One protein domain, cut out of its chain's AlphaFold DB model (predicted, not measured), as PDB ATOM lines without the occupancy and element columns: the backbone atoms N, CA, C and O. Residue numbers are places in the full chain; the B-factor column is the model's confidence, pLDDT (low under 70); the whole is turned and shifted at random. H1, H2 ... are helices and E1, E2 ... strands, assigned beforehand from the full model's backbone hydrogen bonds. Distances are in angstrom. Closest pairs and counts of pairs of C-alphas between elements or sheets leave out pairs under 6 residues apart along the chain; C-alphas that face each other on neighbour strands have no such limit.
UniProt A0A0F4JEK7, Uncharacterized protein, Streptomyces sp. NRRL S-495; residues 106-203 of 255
ATOM      1  N   PRO A 106     152.817 198.839 158.008       87.25
ATOM      2  CA  PRO A 106     152.893 199.907 157.020       87.25
ATOM      3  C   PRO A 106     153.867 199.556 155.896       87.25
ATOM      4  O   PRO A 106     154.917 198.955 156.133       87.25
ATOM      5  N   ILE A 107     153.518 199.942 154.673       82.38
ATOM      6  CA  ILE A 107     154.453 199.912 153.544       82.38
ATOM      7  C   ILE A 107     155.128 201.286 153.391       82.38
ATOM      8  O   ILE A 107     154.469 202.300 153.651       82.38
ATOM      9  N   PRO A 108     156.408 201.340 152.971       71.94
ATOM     10  CA  PRO A 108     157.126 202.598 152.768       71.94
ATOM     11  C   PRO A 108     156.388 203.563 151.833       71.94
ATOM     12  O   PRO A 108     155.776 203.147 150.848       71.94
ATOM     13  N   GLY A 109     156.449 204.854 152.155       63.69
ATOM     14  CA  GLY A 109     155.688 205.917 151.501       63.69
ATOM     15  C   GLY A 109     154.245 206.049 151.996       63.69
ATOM     16  O   GLY A 109     153.495 206.825 151.411       63.69
ATOM     17  N   GLY A 110     153.849 205.277 153.029       60.19
ATOM     18  CA  GLY A 110     152.595 205.292 153.815       60.19
ATOM     19  C   GLY A 110     152.058 206.677 154.215       60.19
ATOM     20  O   GLY A 110     152.844 207.611 154.340       60.19
ATOM     21  N   PRO A 111     150.745 206.842 154.482       54.00
ATOM     22  CA  PRO A 111     150.272 208.003 155.240       54.00
ATOM     23  C   PRO A 111     151.027 208.080 156.579       54.00
ATOM     24  O   PRO A 111     150.977 207.134 157.362       54.00
ATOM     25  N   GLY A 112     151.752 209.177 156.821       56.97
ATOM     26  CA  GLY A 112     152.618 209.345 158.000       56.97
ATOM     27  C   GLY A 112     154.082 208.923 157.815       56.97
ATOM     28  O   GLY A 112     154.833 208.950 158.786       56.97
ATOM     29  N   ASP A 113     154.495 208.542 156.601       60.78
ATOM     30  CA  ASP A 113     155.902 208.349 156.239       60.78
ATOM     31  C   ASP A 113     156.434 209.607 155.526       60.78
ATOM     32  O   ASP A 113     156.035 209.920 154.403       60.78
ATOM     33  N   ASP A 114     157.345 210.330 156.185       54.97
ATOM     34  CA  ASP A 114     157.968 211.566 155.686       54.97
ATOM     35  C   ASP A 114     158.982 211.320 154.550       54.97
ATOM     36  O   ASP A 114     159.629 212.257 154.069       54.97
ATOM     37  N   ALA A 115     159.103 210.083 154.050       56.44
ATOM     38  CA  ALA A 115     159.791 209.743 152.803       56.44
ATOM     39  C   ALA A 115     159.031 210.254 151.552       56.44
ATOM     40  O   ALA A 115     158.852 209.552 150.552       56.44
ATOM     41  N   ALA A 116     158.583 211.509 151.599       47.06
ATOM     42  CA  ALA A 116     157.937 212.236 150.524       47.06
ATOM     43  C   ALA A 116     158.916 212.406 149.352       47.06
ATOM     44  O   ALA A 116     159.780 213.280 149.349       47.06
ATOM     45  N   GLY A 117     158.794 211.549 148.341       50.69
ATOM     46  CA  GLY A 117     159.460 211.763 147.055       50.69
ATOM     47  C   GLY A 117     159.877 210.508 146.304       50.69
ATOM     48  O   GLY A 117     160.229 210.604 145.133       50.69
ATOM     49  N   ARG A 118     159.826 209.330 146.928       53.69
ATOM     50  CA  ARG A 118     160.016 208.053 146.232       53.69
ATOM     51  C   ARG A 118     158.980 207.060 146.728       53.69
ATOM     52  O   ARG A 118     159.289 206.234 147.574       53.69
ATOM     53  N   SER A 119     157.760 207.140 146.198       52.81
ATOM     54  CA  SER A 119     156.842 206.002 146.256       52.81
ATOM     55  C   SER A 119     157.490 204.898 145.430       52.81
ATOM     56  O   SER A 119     157.599 205.064 144.210       52.81
ATOM     57  N   PRO A 120     158.008 203.818 146.034       58.62
ATOM     58  CA  PRO A 120     158.542 202.754 145.219       58.62
ATOM     59  C   PRO A 120     157.354 202.191 144.426       58.62
ATOM     60  O   PRO A 120     156.345 201.797 145.006       58.62
ATOM     61  N   HIS A 121     157.447 202.196 143.093       71.00
ATOM     62  CA  HIS A 121     156.435 201.587 142.217       71.00
ATOM     63  C   HIS A 121     156.275 200.075 142.478       71.00
ATOM     64  O   HIS A 121     155.390 199.446 141.905       71.00
ATOM     65  N   GLY A 122     157.096 199.495 143.363       80.06
ATOM     66  CA  GLY A 122     156.807 198.217 143.976       80.06
ATOM     67  C   GLY A 122     157.466 197.996 145.341       80.06
ATOM     68  O   GLY A 122     158.503 198.569 145.666       80.06
ATOM     69  N   VAL A 123     156.851 197.144 146.162       87.06
ATOM     70  CA  VAL A 123     157.350 196.736 147.485       87.06
ATOM     71  C   VAL A 123     157.778 195.274 147.417       87.06
ATOM     72  O   VAL A 123     156.975 194.417 147.057       87.06
ATOM     73  N   ARG A 124     159.037 194.970 147.754       88.56
ATOM     74  CA  ARG A 124     159.580 193.605 147.646       88.56
ATOM     75  C   ARG A 124     159.283 192.739 148.868       88.56
ATOM     76  O   ARG A 124     159.448 193.167 150.006       88.56
ATOM     77  N   PHE A 125     158.953 191.484 148.595       88.12
ATOM     78  CA  PHE A 125     158.685 190.409 149.544       88.12
ATOM     79  C   PHE A 125     159.400 189.142 149.061       88.12
ATOM     80  O   PHE A 125     158.821 188.270 148.412       88.12
ATOM     81  N   GLY A 126     160.705 189.068 149.337       87.88
ATOM     82  CA  GLY A 126     161.566 188.027 148.775       87.88
ATOM     83  C   GLY A 126     161.671 188.152 147.251       87.88
ATOM     84  O   GLY A 126     162.035 189.219 146.741       87.88
ATOM     85  N   GLY A 127     161.347 187.066 146.547       90.50
ATOM     86  CA  GLY A 127     161.312 187.007 145.082       90.50
ATOM     87  C   GLY A 127     160.151 187.771 144.450       90.50
ATOM     88  O   GLY A 127     160.221 188.160 143.293       90.50
ATOM     89  N   TRP A 128     159.104 188.072 145.216       93.25
ATOM     90  CA  TRP A 128     157.919 188.757 144.709       93.25
ATOM     91  C   TRP A 128     157.957 190.253 144.992       93.25
ATOM     92  O   TRP A 128     158.531 190.708 145.982       93.25
ATOM     93  N   GLU A 129     157.300 191.037 144.147       92.56
ATOM     94  CA  GLU A 129     157.147 192.476 144.328       92.56
ATOM     95  C   GLU A 129     155.687 192.885 144.120       92.56
ATOM     96  O   GLU A 129     155.074 192.542 143.113       92.56
ATOM     97  N   LEU A 130     155.117 193.600 145.091       92.88
ATOM     98  CA  LEU A 130     153.793 194.206 144.979       92.88
ATOM     99  C   LEU A 130     153.926 195.508 144.200       92.88
ATOM    100  O   LEU A 130     154.476 196.464 144.736       92.88
ATOM    101  N   MET A 131     153.410 195.552 142.979       92.38
ATOM    102  CA  MET A 131     153.402 196.740 142.131       92.38
ATOM    103  C   MET A 131     152.282 197.698 142.542       92.38
ATOM    104  O   MET A 131     151.138 197.278 142.739       92.38
ATOM    105  N   LEU A 132     152.601 198.989 142.623       90.69
ATOM    106  CA  LEU A 132     151.665 200.066 142.942       90.69
ATOM    107  C   LEU A 132     151.657 201.112 141.823       90.69
ATOM    108  O   LEU A 132     152.699 201.377 141.224       90.69
ATOM    109  N   ASP A 133     150.499 201.720 141.564       88.25
ATOM    110  CA  ASP A 133     150.412 202.893 140.688       88.25
ATOM    111  C   ASP A 133     150.853 204.184 141.408       88.25
ATOM    112  O   ASP A 133     151.146 204.189 142.609       88.25
ATOM    113  N   ASP A 134     150.870 205.306 140.684       84.06
ATOM    114  CA  ASP A 134     151.204 206.625 141.247       84.06
ATOM    115  C   ASP A 134     150.240 207.054 142.367       84.06
ATOM    116  O   ASP A 134     150.611 207.787 143.287       84.06
ATOM    117  N   GLY A 135     148.995 206.573 142.312       84.75
ATOM    118  CA  GLY A 135     147.966 206.761 143.330       84.75
ATOM    119  C   GLY A 135     148.053 205.771 144.494       84.75
ATOM    120  O   GLY A 135     147.200 205.830 145.383       84.75
ATOM    121  N   ARG A 136     149.068 204.895 144.508       86.56
ATOM    122  CA  ARG A 136     149.300 203.803 145.463       86.56
ATOM    123  C   ARG A 136     148.239 202.709 145.497       86.56
ATOM    124  O   ARG A 136     148.076 202.022 146.508       86.56
ATOM    125  N   ARG A 137     147.516 202.515 144.407       91.38
ATOM    126  CA  ARG A 137     146.599 201.390 144.249       91.38
ATOM    127  C   ARG A 137     147.403 200.150 143.858       91.38
ATOM    128  O   ARG A 137     148.329 200.271 143.052       91.38
ATOM    129  N   PRO A 138     147.090 198.970 144.415       93.06
ATOM    130  CA  PRO A 138     147.746 197.738 144.009       93.06
ATOM    131  C   PRO A 138     147.423 197.429 142.545       93.06
ATOM    132  O   PRO A 138     146.263 197.280 142.173       93.06
ATOM    133  N   ILE A 139     148.466 197.331 141.725       92.44
ATOM    134  CA  ILE A 139     148.365 196.878 140.335       92.44
ATOM    135  C   ILE A 139     148.365 195.343 140.308       92.44
ATOM    136  O   ILE A 139     147.573 194.735 139.595       92.44
ATOM    137  N   GLY A 140     149.232 194.715 141.108       92.44
ATOM    138  CA  GLY A 140     149.372 193.261 141.179       92.44
ATOM    139  C   GLY A 140     150.719 192.819 141.750       92.44
ATOM    140  O   GLY A 140     151.563 193.645 142.098       92.44
ATOM    141  N   TRP A 141     150.926 191.511 141.835       93.75
ATOM    142  CA  TRP A 141     152.183 190.884 142.233       93.75
ATOM    143  C   TRP A 141     153.000 190.496 141.005       93.75
ATOM    144  O   TRP A 141     152.453 189.982 140.037       93.75
ATOM    145  N   ILE A 142     154.312 190.706 141.043       93.94
ATOM    146  CA  ILE A 142     155.229 190.247 139.996       93.94
ATOM    147  C   ILE A 142     156.335 189.388 140.607       93.94
ATOM    148  O   ILE A 142     156.968 189.789 141.587       93.94
ATOM    149  N   ASP A 143     156.565 188.209 140.035       93.88
ATOM    150  CA  ASP A 143     157.672 187.334 140.424       93.88
ATOM    151  C   ASP A 143     158.964 187.835 139.776       93.88
ATOM    152  O   ASP A 143     159.170 187.709 138.574       93.88
ATOM    153  N   ARG A 144     159.852 188.445 140.553       90.56
ATOM    154  CA  ARG A 144     161.101 189.023 140.044       90.56
ATOM    155  C   ARG A 144     162.183 187.980 139.794       90.56
ATOM    156  O   ARG A 144     163.183 188.324 139.164       90.56
ATOM    157  N   ASP A 145     161.981 186.752 140.256       87.75
ATOM    158  CA  ASP A 145     162.913 185.649 140.057       87.75
ATOM    159  C   ASP A 145     162.537 184.820 138.810       87.75
ATOM    160  O   ASP A 145     163.373 184.088 138.272       87.75
ATOM    161  N   ALA A 146     161.312 184.974 138.290       87.31
ATOM    162  CA  ALA A 146     160.840 184.309 137.079       87.31
ATOM    163  C   ALA A 146     161.245 185.041 135.782       87.31
ATOM    164  O   ALA A 146     161.023 186.241 135.594       87.31
ATOM    165  N   ALA A 147     161.769 184.288 134.811       74.06
ATOM    166  CA  ALA A 147     161.993 184.793 133.459       74.06
ATOM    167  C   ALA A 147     160.644 184.964 132.731       74.06
ATOM    168  O   ALA A 147     159.985 183.979 132.409       74.06
ATOM    169  N   GLY A 148     160.241 186.210 132.461       73.75
ATOM    170  CA  GLY A 148     158.950 186.520 131.825       73.75
ATOM    171  C   GLY A 148     157.799 186.735 132.812       73.75
ATOM    172  O   GLY A 148     156.663 186.392 132.504       73.75
ATOM    173  N   ALA A 149     158.108 187.281 133.989       77.12
ATOM    174  CA  ALA A 149     157.171 187.547 135.073       77.12
ATOM    175  C   ALA A 149     155.851 188.195 134.617       77.12
ATOM    176  O   ALA A 149     155.833 189.323 134.115       77.12
ATOM    177  N   ALA A 150     154.751 187.470 134.819       86.25
ATOM    178  CA  ALA A 150     153.403 187.982 134.631       86.25
ATOM    179  C   ALA A 150     152.939 188.738 135.880       86.25
ATOM    180  O   ALA A 150     153.442 188.530 136.985       86.25
ATOM    181  N   LEU A 151     151.977 189.635 135.676       90.38
ATOM    182  CA  LEU A 151     151.305 190.324 136.762       90.38
ATOM    183  C   LEU A 151     150.180 189.435 137.299       90.38
ATOM    184  O   LEU A 151     149.215 189.161 136.586       90.38
ATOM    185  N   GLU A 152     150.298 189.028 138.555       91.75
ATOM    186  CA  GLU A 152     149.283 188.275 139.283       91.75
ATOM    187  C   GLU A 152     148.361 189.218 140.075       91.75
ATOM    188  O   GLU A 152     148.811 190.269 140.549       91.75
ATOM    189  N   PRO A 153     147.074 188.884 140.268       91.19
ATOM    190  CA  PRO A 153     146.159 189.713 141.045       91.19
ATOM    191  C   PRO A 153     146.641 189.933 142.484       91.19
ATOM    192  O   PRO A 153     147.081 189.003 143.156       91.19
ATOM    193  N   ALA A 154     146.495 191.160 142.985       90.62
ATOM    194  CA  ALA A 154     146.767 191.515 144.378       90.62
ATOM    195  C   ALA A 154     145.459 191.862 145.108       90.62
ATOM    196  O   ALA A 154     145.164 193.047 145.292       90.62
ATOM    197  N   PRO A 155     144.648 190.862 145.503       90.50
ATOM    198  CA  PRO A 155     143.454 191.124 146.291       90.50
ATOM    199  C   PRO A 155     143.841 191.771 147.622       90.50
ATOM    200  O   PRO A 155     144.844 191.421 148.254       90.50
ATOM    201  N   GLY A 156     143.037 192.745 148.030       94.25
ATOM    202  CA  GLY A 156     143.201 193.455 149.287       94.25
ATOM    203  C   GLY A 156     141.947 193.373 150.141       94.25
ATOM    204  O   GLY A 156     140.903 192.902 149.697       94.25
ATOM    205  N   PHE A 157     142.070 193.853 151.368       96.81
ATOM    206  CA  PHE A 157     140.964 193.999 152.303       96.81
ATOM    207  C   PHE A 157     141.029 195.377 152.956       96.81
ATOM    208  O   PHE A 157     142.098 195.977 153.085       96.81
ATOM    209  N   ARG A 158     139.884 195.866 153.402       96.56
ATOM    210  CA  ARG A 158     139.716 197.110 154.140       96.56
ATOM    211  C   ARG A 158     139.583 196.824 155.634       96.56
ATOM    212  O   ARG A 158     138.553 196.300 156.052       96.56
ATOM    213  N   PRO A 159     140.570 197.174 156.475       94.50
ATOM    214  CA  PRO A 159     140.475 196.935 157.916       94.50
ATOM    215  C   PRO A 159     139.252 197.592 158.581       94.50
ATOM    216  O   PRO A 159     138.765 197.086 159.587       94.50
ATOM    217  N   ASP A 160     138.759 198.704 158.028       93.06
ATOM    218  CA  ASP A 160     137.640 199.492 158.557       93.06
ATOM    219  C   ASP A 160     136.251 198.969 158.157       93.06
ATOM    220  O   ASP A 160     135.275 199.281 158.836       93.06
ATOM    221  N   ALA A 161     136.154 198.191 157.076       92.94
ATOM    222  CA  ALA A 161     134.876 197.779 156.489       92.94
ATOM    223  C   ALA A 161     134.727 196.261 156.321       92.94
ATOM    224  O   ALA A 161     133.614 195.741 156.394       92.94
ATOM    225  N   ASP A 162     135.831 195.548 156.112       95.88
ATOM    226  CA  ASP A 162     135.813 194.127 155.801       95.88
ATOM    227  C   ASP A 162     135.922 193.242 157.049       95.88
ATOM    228  O   ASP A 162     136.087 193.677 158.193       95.88
ATOM    229  N   THR A 163     135.832 191.937 156.808       94.94
ATOM    230  CA  THR A 163     135.828 190.894 157.832       94.94
ATOM    231  C   THR A 163     137.126 190.091 157.810       94.94
ATOM    232  O   THR A 163     137.857 190.088 156.817       94.94
ATOM    233  N   LEU A 164     137.402 189.337 158.878       94.12
ATOM    234  CA  LEU A 164     138.540 188.415 158.920       94.12
ATOM    235  C   LEU A 164     138.496 187.388 157.784       94.12
ATOM    236  O   LEU A 164     139.549 186.931 157.347       94.12
ATOM    237  N   ARG A 165     137.302 187.047 157.272       93.88
ATOM    238  CA  ARG A 165     137.183 186.187 156.088       93.88
ATOM    239  C   ARG A 165     137.810 186.835 154.860       93.88
ATOM    240  O   ARG A 165     138.578 186.170 154.184       93.88
ATOM    241  N   ALA A 166     137.499 188.101 154.590       95.12
ATOM    242  CA  ALA A 166     138.028 188.818 153.430       95.12
ATOM    243  C   ALA A 166     139.548 189.018 153.538       95.12
ATOM    244  O   ALA A 166     140.272 188.793 152.572       95.12
ATOM    245  N   ALA A 167     140.049 189.350 154.733       95.62
ATOM    246  CA  ALA A 167     141.489 189.444 154.980       95.62
ATOM    247  C   ALA A 167     142.205 188.102 154.744       95.62
ATOM    248  O   ALA A 167     143.274 188.062 154.132       95.62
ATOM    249  N   LEU A 168     141.613 186.993 155.205       95.12
ATOM    250  CA  LEU A 168     142.164 185.657 154.991       95.12
ATOM    251  C   LEU A 168     142.099 185.247 153.517       95.12
ATOM    252  O   LEU A 168     143.073 184.697 153.014       95.12
ATOM    253  N   ASP A 169     140.994 185.529 152.832       95.38
ATOM    254  CA  ASP A 169     140.823 185.254 151.404       95.38
ATOM    255  C   ASP A 169     141.888 185.983 150.572       95.38
ATOM    256  O   ASP A 169     142.624 185.348 149.817       95.38
ATOM    257  N   ALA A 170     142.099 187.279 150.831       95.50
ATOM    258  CA  ALA A 170     143.175 188.057 150.219       95.50
ATOM    259  C   ALA A 170     144.569 187.446 150.479       95.50
ATOM    260  O   ALA A 170     145.394 187.360 149.570       95.50
ATOM    261  N   ALA A 171     144.837 186.963 151.699       94.88
ATOM    262  CA  ALA A 171     146.103 186.306 152.039       94.88
ATOM    263  C   ALA A 171     146.251 184.900 151.422       94.88
ATOM    264  O   ALA A 171     147.370 184.408 151.254       94.88
ATOM    265  N   VAL A 172     145.152 184.202 151.132       94.56
ATOM    266  CA  VAL A 172     145.162 182.877 150.492       94.56
ATOM    267  C   VAL A 172     145.370 183.003 148.987       94.56
ATOM    268  O   VAL A 172     146.169 182.252 148.435       94.56
ATOM    269  N   LEU A 173     144.693 183.963 148.356       93.94
ATOM    270  CA  LEU A 173     144.794 184.251 146.925       93.94
ATOM    271  C   LEU A 173     146.115 184.934 146.541       93.94
ATOM    272  O   LEU A 173     146.523 184.881 145.385       93.94
ATOM    273  N   SER A 174     146.792 185.565 147.501       93.50
ATOM    274  CA  SER A 174     148.105 186.167 147.291       93.50
ATOM    275  C   SER A 174     149.203 185.103 147.119       93.50
ATOM    276  O   SER A 174     149.349 184.238 147.992       93.50
ATOM    277  N   PRO A 175     150.053 185.195 146.074       91.69
ATOM    278  CA  PRO A 175     151.145 184.243 145.845       91.69
ATOM    279  C   PRO A 175     152.195 184.260 146.966       91.69
ATOM    280  O   PRO A 175     152.895 183.275 147.185       91.69
ATOM    281  N   THR A 176     152.285 185.364 147.714       91.69
ATOM    282  CA  THR A 176     153.225 185.532 148.832       91.69
ATOM    283  C   THR A 176     152.627 185.159 150.184       91.69
ATOM    284  O   THR A 176     153.334 185.163 151.191       91.69
ATOM    285  N   GLY A 177     151.325 184.862 150.246       92.38
ATOM    286  CA  GLY A 177     150.620 184.698 151.516       92.38
ATOM    287  C   GLY A 177     150.343 186.018 152.248       92.38
ATOM    288  O   GLY A 177     150.011 185.993 153.434       92.38
ATOM    289  N   ILE A 178     150.517 187.160 151.576       93.12
ATOM    290  CA  ILE A 178     150.396 188.498 152.162       93.12
ATOM    291  C   ILE A 178     149.176 189.204 151.578       93.12
ATOM    292  O   ILE A 178     149.097 189.415 150.367       93.12
ATOM    293  N   ALA A 179     148.254 189.608 152.447       94.56
ATOM    294  CA  ALA A 179     147.117 190.444 152.098       94.56
ATOM    295  C   ALA A 179     147.509 191.928 152.084       94.56
ATOM    296  O   ALA A 179     148.254 192.399 152.952       94.56
ATOM    297  N   VAL A 180     146.969 192.680 151.126       95.69
ATOM    298  CA  VAL A 180     147.154 194.136 151.042       95.69
ATOM    299  C   VAL A 180     146.036 194.828 151.819       95.69
ATOM    300  O   VAL A 180     144.861 194.615 151.533       95.69
ATOM    301  N   ALA A 181     146.389 195.658 152.799       95.75
ATOM    302  CA  ALA A 181     145.426 196.478 153.524       95.75
ATOM    303  C   ALA A 181     145.170 197.775 152.749       95.75
ATOM    304  O   ALA A 181     146.121 198.472 152.380       95.75
ATOM    305  N   LEU A 182     143.898 198.093 152.520       95.38
ATOM    306  CA  LEU A 182     143.451 199.216 151.699       95.38
ATOM    307  C   LEU A 182     142.695 200.260 152.526       95.38
ATOM    308  O   LEU A 182     142.009 199.920 153.488       95.38
ATOM    309  N   ASP A 183     142.806 201.524 152.126       93.31
ATOM    310  CA  ASP A 183     141.916 202.595 152.585       93.31
ATOM    311  C   ASP A 183     140.578 202.596 151.801       93.31
ATOM    312  O   ASP A 183     140.410 201.816 150.853       93.31
ATOM    313  N   PRO A 184     139.608 203.465 152.154       94.25
ATOM    314  CA  PRO A 184     138.345 203.584 151.421       94.25
ATOM    315  C   PRO A 184     138.502 204.000 149.957       94.25
ATOM    316  O   PRO A 184     137.646 203.674 149.137       94.25
ATOM    317  N   ASP A 185     139.592 204.695 149.625       92.31
ATOM    318  CA  ASP A 185     139.899 205.068 148.254       92.31
ATOM    319  C   ASP A 185     140.479 203.884 147.473       92.31
ATOM    320  O   ASP A 185     140.538 203.979 146.255       92.31
ATOM    321  N   GLY A 186     140.885 202.776 148.102       92.12
ATOM    322  CA  GLY A 186     141.542 201.627 147.469       92.12
ATOM    323  C   GLY A 186     143.065 201.758 147.367       92.12
ATOM    324  O   GLY A 186     143.691 201.064 146.562       92.12
ATOM    325  N   ARG A 187     143.677 202.655 148.143       92.25
ATOM    326  CA  ARG A 187     145.133 202.806 148.232       92.25
ATOM    327  C   ARG A 187     145.701 201.841 149.260       92.25
ATOM    328  O   ARG A 187     145.143 201.671 150.340       92.25
ATOM    329  N   ALA A 188     146.854 201.256 148.955       92.31
ATOM    330  CA  ALA A 188     147.555 200.371 149.869       92.31
ATOM    331  C   ALA A 188     148.126 201.158 151.056       92.31
ATOM    332  O   ALA A 188     149.058 201.944 150.888       92.31
ATOM    333  N   ILE A 189     147.601 200.921 152.257       91.88
ATOM    334  CA  ILE A 189     148.079 201.522 153.515       91.88
ATOM    335  C   ILE A 189     149.072 200.620 154.251       91.88
ATOM    336  O   ILE A 189     149.878 201.098 155.047       91.88
ATOM    337  N   GLY A 190     149.073 199.322 153.945       92.38
ATOM    338  CA  GLY A 190     150.011 198.372 154.519       92.38
ATOM    339  C   GLY A 190     149.773 196.946 154.044       92.38
ATOM    340  O   GLY A 190     149.047 196.704 153.082       92.38
ATOM    341  N   THR A 191     150.395 195.992 154.727       94.00
ATOM    342  CA  THR A 191     150.250 194.559 154.457       94.00
ATOM    343  C   THR A 191     150.042 193.762 155.738       94.00
ATOM    344  O   THR A 191     150.536 194.143 156.797       94.00
ATOM    345  N   ALA A 192     149.333 192.641 155.633       94.62
ATOM    346  CA  ALA A 192     149.168 191.665 156.703       94.62
ATOM    347  C   ALA A 192     149.545 190.279 156.176       94.62
ATOM    348  O   ALA A 192     149.035 189.845 155.142       94.62
ATOM    349  N   ASP A 193     150.458 189.590 156.854       92.94
ATOM    350  CA  ASP A 193     150.764 188.200 156.519       92.94
ATOM    351  C   ASP A 193     149.647 187.255 156.999       92.94
ATOM    352  O   ASP A 193     148.838 187.576 157.876       92.94
ATOM    353  N   ARG A 194     149.568 186.068 156.390       93.38
ATOM    354  CA  ARG A 194     148.561 185.058 156.740       93.38
ATOM    355  C   ARG A 194     148.598 184.679 158.221       93.38
ATOM    356  O   ARG A 194     147.546 184.424 158.805       93.38
ATOM    357  N   GLU A 195     149.781 184.628 158.825       91.19
ATOM    358  CA  GLU A 195     149.946 184.268 160.233       91.19
ATOM    359  C   GLU A 195     149.323 185.323 161.153       91.19
ATOM    360  O   GLU A 195     148.586 184.967 162.065       91.19
ATOM    361  N   ALA A 196     149.503 186.608 160.861       89.94
ATOM    362  CA  ALA A 196     148.887 187.736 161.548       89.94
ATOM    363  C   ALA A 196     147.356 187.724 161.439       89.94
ATOM    364  O   ALA A 196     146.650 187.943 162.431       89.94
ATOM    365  N   VAL A 197     146.824 187.426 160.248       90.94
ATOM    366  CA  VAL A 197     145.374 187.271 160.052       90.94
ATOM    367  C   VAL A 197     144.841 186.117 160.909       90.94
ATOM    368  O   VAL A 197     143.836 186.271 161.603       90.94
ATOM    369  N   LEU A 198     145.537 184.976 160.927       88.75
ATOM    370  CA  LEU A 198     145.156 183.820 161.743       88.75
ATOM    371  C   LEU A 198     145.354 184.062 163.247       88.75
ATOM    372  O   LEU A 198     144.535 183.616 164.046       88.75
ATOM    373  N   ALA A 199     146.377 184.805 163.662       87.00
ATOM    374  CA  ALA A 199     146.613 185.167 165.059       87.00
ATOM    375  C   ALA A 199     145.479 186.042 165.609       87.00
ATOM    376  O   ALA A 199     145.073 185.902 166.767       87.00
ATOM    377  N   SER A 200     144.883 186.869 164.747       85.69
ATOM    378  CA  SER A 200     143.696 187.659 165.080       85.69
ATOM    379  C   SER A 200     142.493 186.772 165.422       85.69
ATOM    380  O   SER A 200     141.596 187.208 166.140       85.69
ATOM    381  N   LEU A 201     142.484 185.492 165.022       78.62
ATOM    382  CA  LEU A 201     141.445 184.541 165.422       78.62
ATOM    383  C   LEU A 201     141.442 184.263 166.926       78.62
ATOM    384  O   LEU A 201     140.366 184.122 167.506       78.62
ATOM    385  N   ALA A 202     142.621 184.210 167.549       69.94
ATOM    386  CA  ALA A 202     142.773 183.936 168.975       69.94
ATOM    387  C   ALA A 202     142.419 185.148 169.852       69.94
ATOM    388  O   ALA A 202     142.081 184.987 171.027       69.94
ATOM    389  N   ALA A 203     142.460 186.359 169.287       62.03
ATOM    390  CA  ALA A 203     142.036 187.567 169.975       62.03
ATOM    391  C   ALA A 203     140.518 187.519 170.196       62.03
ATOM    392  O   ALA A 203     139.725 187.661 169.265       62.03
TER     393      ALA A 203
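This is residues 106 to 203 of the 255 residues of an uncharacterized protein of Streptomyces sp. NRRL S-495 (UniProt A0A0F4JEK7). Picture a three-stranded sheet, E1 E2 E3, loosely face to face with the hairpin E4 and E5, which lies near the middle; H1 packs on E4 from the far side, and H2 runs alongside H1. The long link of residues 144 to 163 leaves E3, passes E4 and leads into H1. The printed part has 98 residues, with two named helices and five named strands in the order E1 E2 E3 H1 E4 E5 H2; both sheets are antiparallel, in the orders E1 - E2 - E3 and E4 - E5. The class is mixed, helices and strands, with 45 residues in named elements, under half of those printed. The whole is compact, with a radius of gyration of the C-alphas of 13.3 A and spans of 37 by 33 by 19 A.

Find C-alpha 122 at (156.807, 198.217, 143.976), where E1, residues 122 to 125, begins its 9.8 A. Next come E2, residues 128 to 132, 13.0 A long, and E3, residues 138 to 143, 14.8 A long. Go on to C-alpha 164 at (138.540, 188.415, 158.920), where H1, residues 164 to 173, begins its 14.2 A. E4, residues 178 to 182, covers 12.8 A, and E5, residues 188 to 193, 14.2 A. H2, residues 194 to 202, covers 13.6 A and ends at C-alpha 202 (142.773, 183.936, 168.975).

Start at E1 E2 E3, a meander, each strand the antiparallel neighbour of the one before. In the hairpin E1 and E2, look at N 123 and O 130, 2.9 A apart; in the hairpin E2 and E3, at N 131 and O 140, 2.8 A; both are within hydrogen-bond range. Residues 141 to 142 of E3 also pair, antiparallel, with residues 151 to 152. From E3, the closest C-alphas to E5 are those of Pro 138 and Ala 188, 6.4 A. In the antiparallel hairpin E4 and E5, N 179 and O 192 are within hydrogen-bond range at 2.8 A. Residues 156 to 157 pair, parallel, with residues 180 to 181 of E4. The closest C-alphas of H1 and E4 are those of Ala 171 and Ala 179, 4.3 A. H1 and H2 touch, closest at the C-alphas of Ala 171 and Arg 194, 5.4 A, with a shallow tilt of 23 degrees, opposite ways. E3 and H2 are apart. In H1 every O i to N i+4 pair is within hydrogen-bond range; in H2, 3 of 5 are.

The two C-alphas farthest apart are those of Gly 148 and Ala 203, 41.7 A. The printed part has no cut, and the link from E3 to H1, 20 residues, is long. Look for pLDDT under 70 at residues 109 to 120 and 202 to 203; the mean of the printed part is 85.7.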